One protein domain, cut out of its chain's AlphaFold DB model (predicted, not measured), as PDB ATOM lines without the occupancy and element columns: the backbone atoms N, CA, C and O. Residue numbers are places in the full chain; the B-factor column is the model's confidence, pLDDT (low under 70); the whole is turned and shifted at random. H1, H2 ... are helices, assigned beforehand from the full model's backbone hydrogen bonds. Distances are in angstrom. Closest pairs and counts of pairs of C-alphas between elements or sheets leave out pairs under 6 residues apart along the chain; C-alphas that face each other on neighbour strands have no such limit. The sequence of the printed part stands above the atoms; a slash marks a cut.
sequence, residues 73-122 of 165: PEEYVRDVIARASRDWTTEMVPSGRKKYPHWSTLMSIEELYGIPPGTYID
ATOM      1  N   PRO A  73     -71.282 446.170 -29.964       95.19
ATOM      2  CA  PRO A  73     -71.651 445.758 -28.618       95.19
ATOM      3  C   PRO A  73     -70.945 446.573 -27.531       95.19
ATOM      4  O   PRO A  73     -71.532 446.776 -26.465       95.19
ATOM      5  N   GLU A  74     -69.719 447.051 -27.764       96.44
ATOM      6  CA  GLU A  74     -68.994 447.818 -26.751       96.44
ATOM      7  C   GLU A  74     -69.614 449.197 -26.557       96.44
ATOM      8  O   GLU A  74     -69.854 449.613 -25.422       96.44
ATOM      9  N   GLU A  75     -69.909 449.891 -27.657       95.06
ATOM     10  CA  GLU A  75     -70.582 451.189 -27.618       95.06
ATOM     11  C   GLU A  75     -71.961 451.070 -26.960       95.06
ATOM     12  O   GLU A  75     -72.312 451.879 -26.098       95.06
ATOM     13  N   TYR A  76     -72.709 450.009 -27.280       93.31
ATOM     14  CA  TYR A  76     -74.001 449.741 -26.655       93.31
ATOM     15  C   TYR A  76     -73.893 449.568 -25.134       93.31
ATOM     16  O   TYR A  76     -74.653 450.193 -24.392       93.31
ATOM     17  N   VAL A  77     -72.951 448.753 -24.646       94.06
ATOM     18  CA  VAL A  77     -72.750 448.553 -23.199       94.06
ATOM     19  C   VAL A  77     -72.314 449.853 -22.525       94.06
ATOM     20  O   VAL A  77     -72.848 450.188 -21.465       94.06
ATOM     21  N   ARG A  78     -71.406 450.618 -23.143       95.44
ATOM     22  CA  ARG A  78     -70.976 451.928 -22.625       95.44
ATOM     23  C   ARG A  78     -72.155 452.891 -22.494       95.44
ATOM     24  O   ARG A  78     -72.296 453.525 -21.452       95.44
ATOM     25  N   ASP A  79     -73.028 452.964 -23.497       91.19
ATOM     26  CA  ASP A  79     -74.221 453.815 -23.463       91.19
ATOM     27  C   ASP A  79     -75.260 453.335 -22.432       91.19
ATOM     28  O   ASP A  79     -75.884 454.146 -21.749       91.19
ATOM     29  N   VAL A  80     -75.429 452.021 -22.252       87.56
ATOM     30  CA  VAL A  80     -76.298 451.471 -21.196       87.56
ATOM     31  C   VAL A  80     -75.769 451.824 -19.806       87.56
ATOM     32  O   VAL A  80     -76.542 452.304 -18.977       87.56
ATOM     33  N   ILE A  81     -74.467 451.649 -19.556       88.25
ATOM     34  CA  ILE A  81     -73.837 452.023 -18.282       88.25
ATOM     35  C   ILE A  81     -73.969 453.530 -18.050       88.25
ATOM     36  O   ILE A  81     -74.377 453.936 -16.967       88.25
ATOM     37  N   ALA A  82     -73.699 454.354 -19.067       87.69
ATOM     38  CA  ALA A  82     -73.812 455.808 -18.972       87.69
ATOM     39  C   ALA A  82     -75.249 456.274 -18.711       87.69
ATOM     40  O   ALA A  82     -75.462 457.230 -17.972       87.69
ATOM     41  N   ARG A  83     -76.254 455.613 -19.301       82.19
ATOM     42  CA  ARG A  83     -77.669 455.880 -19.005       82.19
ATOM     43  C   ARG A  83     -78.062 455.420 -17.605       82.19
ATOM     44  O   ARG A  83     -78.890 456.083 -16.991       82.19
ATOM     45  N   ALA A  84     -77.484 454.325 -17.117       79.62
ATOM     46  CA  ALA A  84     -77.736 453.805 -15.777       79.62
ATOM     47  C   ALA A  84     -77.083 454.639 -14.670       79.62
ATOM     48  O   ALA A  84     -77.682 454.820 -13.617       79.62
ATOM     49  N   SER A  85     -75.894 455.188 -14.912       79.38
ATOM     50  CA  SER A  85     -75.208 456.082 -13.973       79.38
ATOM     51  C   SER A  85     -75.718 457.528 -14.015       79.38
ATOM     52  O   SER A  85     -75.245 458.367 -13.248       79.38
ATOM     53  N   ARG A  86     -76.658 457.843 -14.914       76.38
ATOM     54  CA  ARG A  86     -77.177 459.196 -15.124       76.38
ATOM     55  C   ARG A  86     -78.171 459.574 -14.033       76.38
ATOM     56  O   ARG A  86     -79.240 458.979 -13.921       76.38
ATOM     57  N   ASP A  87     -77.841 460.617 -13.280       74.25
ATOM     58  CA  ASP A  87     -78.733 461.169 -12.267       74.25
ATOM     59  C   ASP A  87     -79.880 461.969 -12.915       74.25
ATOM     60  O   ASP A  87     -79.711 463.069 -13.445       74.25
ATOM     61  N   TRP A  88     -81.079 461.391 -12.870       71.25
ATOM     62  CA  TRP A  88     -82.304 461.954 -13.438       71.25
ATOM     63  C   TRP A  88     -82.907 463.081 -12.591       71.25
ATOM     64  O   TRP A  88     -83.793 463.799 -13.070       71.25
ATOM     65  N   THR A  89     -82.466 463.248 -11.339       69.81
ATOM     66  CA  THR A  89     -82.988 464.303 -10.459       69.81
ATOM     67  C   THR A  89     -82.438 465.677 -10.830       69.81
ATOM     68  O   THR A  89     -83.166 466.673 -10.742       69.81
ATOM     69  N   THR A  90     -81.194 465.703 -11.308       69.94
ATOM     70  CA  THR A  90     -80.418 466.917 -11.569       69.94
ATOM     71  C   THR A  90     -80.560 467.409 -13.016       69.94
ATOM     72  O   THR A  90     -80.499 468.609 -13.283       69.94
ATOM     73  N   GLU A  91     -80.803 466.515 -13.975       67.62
ATOM     74  CA  GLU A  91     -80.734 466.865 -15.392       67.62
ATOM     75  C   GLU A  91     -82.090 467.168 -16.051       67.62
ATOM     76  O   GLU A  91     -83.038 466.375 -16.049       67.62
ATOM     77  N   MET A  92     -82.156 468.327 -16.709       73.25
ATOM     78  CA  MET A  92     -83.334 468.785 -17.443       73.25
ATOM     79  C   MET A  92     -83.156 468.633 -18.957       73.25
ATOM     80  O   MET A  92     -82.071 468.798 -19.513       73.25
ATOM     81  N   VAL A  93     -84.258 468.342 -19.648       76.06
ATOM     82  CA  VAL A  93     -84.346 468.453 -21.110       76.06
ATOM     83  C   VAL A  93     -84.225 469.939 -21.484       76.06
ATOM     84  O   VAL A  93     -84.703 470.773 -20.715       76.06
ATOM     85  N   PRO A  94     -83.703 470.314 -22.669       79.44
ATOM     86  CA  PRO A  94     -83.648 471.716 -23.114       79.44
ATOM     87  C   PRO A  94     -84.987 472.481 -23.088       79.44
ATOM     88  O   PRO A  94     -85.003 473.701 -23.165       79.44
ATOM     89  N   SER A  95     -86.118 471.780 -22.963       82.06
ATOM     90  CA  SER A  95     -87.449 472.361 -22.750       82.06
ATOM     91  C   SER A  95     -87.761 472.743 -21.292       82.06
ATOM     92  O   SER A  95     -88.878 473.173 -21.012       82.06
ATOM     93  N   GLY A  96     -86.828 472.537 -20.355       76.31
ATOM     94  CA  GLY A  96     -86.994 472.789 -18.917       76.31
ATOM     95  C   GLY A  96     -87.761 471.700 -18.155       76.31
ATOM     96  O   GLY A  96     -88.002 471.834 -16.959       76.31
ATOM     97  N   ARG A  97     -88.167 470.610 -18.821       74.88
ATOM     98  CA  ARG A  97     -88.832 469.467 -18.169       74.88
ATOM     99  C   ARG A  97     -87.800 468.472 -17.643       74.88
ATOM    100  O   ARG A  97     -86.788 468.232 -18.300       74.88
ATOM    101  N   LYS A  98     -88.092 467.834 -16.506       73.88
ATOM    102  CA  LYS A  98     -87.292 466.710 -15.995       73.88
ATOM    103  C   LYS A  98     -87.313 465.550 -16.992       73.88
ATOM    104  O   LYS A  98     -88.376 465.187 -17.506       73.88
ATOM    105  N   LYS A  99     -86.142 464.983 -17.282       70.56
ATOM    106  CA  LYS A  99     -86.014 463.831 -18.178       70.56
ATOM    107  C   LYS A  99     -86.192 462.547 -17.372       70.56
ATOM    108  O   LYS A  99     -85.217 461.931 -16.961       70.56
ATOM    109  N   TYR A 100     -87.438 462.147 -17.143       71.19
ATOM    110  CA  TYR A 100     -87.698 460.875 -16.478       71.19
ATOM    111  C   TYR A 100     -87.318 459.709 -17.394       71.19
ATOM    112  O   TYR A 100     -87.668 459.725 -18.582       71.19
ATOM    113  N   PRO A 101     -86.607 458.698 -16.878       68.44
ATOM    114  CA  PRO A 101     -86.399 457.472 -17.622       68.44
ATOM    115  C   PRO A 101     -87.722 456.716 -17.804       68.44
ATOM    116  O   PRO A 101     -88.719 456.979 -17.130       68.44
ATOM    117  N   HIS A 102     -87.748 455.763 -18.737       68.06
ATOM    118  CA  HIS A 102     -88.887 454.854 -18.837       68.06
ATOM    119  C   HIS A 102     -88.995 454.043 -17.533       68.06
ATOM    120  O   HIS A 102     -87.990 453.531 -17.038       68.06
ATOM    121  N   TRP A 103     -90.210 453.921 -16.992       63.88
ATOM    122  CA  TRP A 103     -90.501 453.345 -15.668       63.88
ATOM    123  C   TRP A 103     -89.941 451.929 -15.452       63.88
ATOM    124  O   TRP A 103     -89.661 451.548 -14.325       63.88
ATOM    125  N   SER A 104     -89.738 451.155 -16.521       58.88
ATOM    126  CA  SER A 104     -89.189 449.794 -16.460       58.88
ATOM    127  C   SER A 104     -87.662 449.702 -16.557       58.88
ATOM    128  O   SER A 104     -87.133 448.594 -16.550       58.88
ATOM    129  N   THR A 105     -86.949 450.814 -16.761       62.50
ATOM    130  CA  THR A 105     -85.531 450.765 -17.161       62.50
ATOM    131  C   THR A 105     -84.572 451.232 -16.070       62.50
ATOM    132  O   THR A 105     -83.435 450.783 -16.087       62.50
ATOM    133  N   LEU A 106     -84.979 452.122 -15.153       60.56
ATOM    134  CA  LEU A 106     -84.020 452.836 -14.290       60.56
ATOM    135  C   LEU A 106     -84.531 453.259 -12.901       60.56
ATOM    136  O   LEU A 106     -83.838 454.021 -12.242       60.56
ATOM    137  N   MET A 107     -85.711 452.824 -12.451       62.78
ATOM    138  CA  MET A 107     -86.190 453.175 -11.106       62.78
ATOM    139  C   MET A 107     -86.363 451.928 -10.255       62.78
ATOM    140  O   MET A 107     -87.019 450.968 -10.672       62.78
ATOM    141  N   SER A 108     -85.793 451.963  -9.054       69.12
ATOM    142  CA  SER A 108     -86.228 451.061  -7.991       69.12
ATOM    143  C   SER A 108     -87.677 451.403  -7.609       69.12
ATOM    144  O   SER A 108     -88.165 452.513  -7.847       69.12
ATOM    145  N   ILE A 109     -88.413 450.437  -7.061       69.56
ATOM    146  CA  ILE A 109     -89.804 450.673  -6.641       69.56
ATOM    147  C   ILE A 109     -89.823 451.736  -5.530       69.56
ATOM    148  O   ILE A 109     -90.705 452.586  -5.478       69.56
ATOM    149  N   GLU A 110     -88.797 451.728  -4.694       75.31
ATOM    150  CA  GLU A 110     -88.529 452.655  -3.607       75.31
ATOM    151  C   GLU A 110     -88.408 454.099  -4.114       75.31
ATOM    152  O   GLU A 110     -89.074 455.001  -3.601       75.31
ATOM    153  N   GLU A 111     -87.638 454.313  -5.183       71.88
ATOM    154  CA  GLU A 111     -87.496 455.621  -5.831       71.88
ATOM    155  C   GLU A 111     -88.802 456.101  -6.474       71.88
ATOM    156  O   GLU A 111     -89.077 457.303  -6.480       71.88
ATOM    157  N   LEU A 112     -89.636 455.184  -6.982       70.69
ATOM    158  CA  LEU A 112     -90.950 455.526  -7.541       70.69
ATOM    159  C   LEU A 112     -91.896 456.086  -6.479       70.69
ATOM    160  O   LEU A 112     -92.652 457.015  -6.760       70.69
ATOM    161  N   TYR A 113     -91.824 455.546  -5.265       72.81
ATOM    162  CA  TYR A 113     -92.621 456.001  -4.130       72.81
ATOM    163  C   TYR A 113     -91.956 457.129  -3.325       72.81
ATOM    164  O   TYR A 113     -92.506 457.553  -2.309       72.81
ATOM    165  N   GLY A 114     -90.811 457.656  -3.779       74.31
ATOM    166  CA  GLY A 114     -90.113 458.767  -3.124       74.31
ATOM    167  C   GLY A 114     -89.515 458.401  -1.764       74.31
ATOM    168  O   GLY A 114     -89.380 459.265  -0.897       74.31
ATOM    169  N   ILE A 115     -89.193 457.124  -1.560       79.19
ATOM    170  CA  ILE A 115     -88.618 456.615  -0.316       79.19
ATOM    171  C   ILE A 115     -87.120 456.969  -0.268       79.19
ATOM    172  O   ILE A 115     -86.445 456.880  -1.297       79.19
ATOM    173  N   PRO A 116     -86.570 457.382   0.895       79.56
ATOM    174  CA  PRO A 116     -85.152 457.696   1.018       79.56
ATOM    175  C   PRO A 116     -84.248 456.519   0.601       79.56
ATOM    176  O   PRO A 116     -84.549 455.367   0.941       79.56
ATOM    177  N   PRO A 117     -83.116 456.781  -0.081       67.19
ATOM    178  CA  PRO A 117     -82.152 455.739  -0.418       67.19
ATOM    179  C   PRO A 117     -81.588 455.124   0.872       67.19
ATOM    180  O   PRO A 117     -81.000 455.822   1.695       67.19
ATOM    181  N   GLY A 118     -81.811 453.820   1.062       74.94
ATOM    182  CA  GLY A 118     -81.451 453.074   2.280       74.94
ATOM    183  C   GLY A 118     -82.640 452.428   2.996       74.94
ATOM    184  O   GLY A 118     -82.452 451.508   3.788       74.94
ATOM    185  N   THR A 119     -83.862 452.848   2.675       73.06
ATOM    186  CA  THR A 119     -85.096 452.173   3.100       73.06
ATOM    187  C   THR A 119     -85.559 451.220   1.999       73.06
ATOM    188  O   THR A 119     -85.827 451.650   0.881       73.06
ATOM    189  N   TYR A 120     -85.615 449.925   2.305       78.44
ATOM    190  CA  TYR A 120     -86.037 448.866   1.384       78.44
ATOM    191  C   TYR A 120     -87.536 448.599   1.542       78.44
ATOM    192  O   TYR A 120     -88.013 448.460   2.672       78.44
ATOM    193  N   ILE A 121     -88.278 448.514   0.433       73.31
ATOM    194  CA  ILE A 121     -89.640 447.978   0.481       73.31
ATOM    195  C   ILE A 121     -89.506 446.462   0.468       73.31
ATOM    196  O   ILE A 121     -89.155 445.866  -0.551       73.31
ATOM    197  N   ASP A 122     -89.834 445.833   1.591       79.12
ATOM    198  CA  ASP A 122     -89.956 444.388   1.602       79.12
ATOM    199  C   ASP A 122     -91.122 443.957   0.708       79.12
ATOM    200  O   ASP A 122     -92.291 444.205   0.994       79.12
TER     201      ASP A 122
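What this domain is: This is residues 73 to 122 of the 165 residues of the protein "DUF1713 domain-containing protein" of Enterobius vermicularis (UniProt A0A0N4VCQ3). There is little regular structure here: one straight helix, H1, sticks out with residues 73 to 82, and a long loop, residues 85 to 108, runs out to a tip near Pro 94 and folds back towards the short helix H2. Together they make a loose, three-armed shape, with H2 and the final loop in the third arm. The printed part has 50 residues, 16 of them in two named helices, H1 then H2, with no named strand; the class is all helix. It is loose, with a radius of gyration of the C-alphas of 13.0 A, and only just flat, spanning 35 by 30 by 16 A.

How they stand to each other: H1, residues 73 to 84, stands free over residues 73 to 82. H2, residues 109 to 112, is apart from H1, and a long link of 24 residues joins them. In H1 every O i to N i+4 pair is within hydrogen-bond range; H2 is too short for such a pair, but its 1 O i to N i+3 pair is within range.

Where its parts are: H1 measures 16.3 A from C-alpha 73 at (-71.651, 445.758, -28.618) to C-alpha 84. H2 measures 5.1 A and ends at C-alpha 112, (-90.950, 455.526, -7.541).

The domain as a whole: The C-alphas farthest apart, of Pro 94 and Asp 122, are 37.4 A apart. The printed part has no cut. Residues 89 to 91, 101 to 109 and 117 have pLDDT under 70.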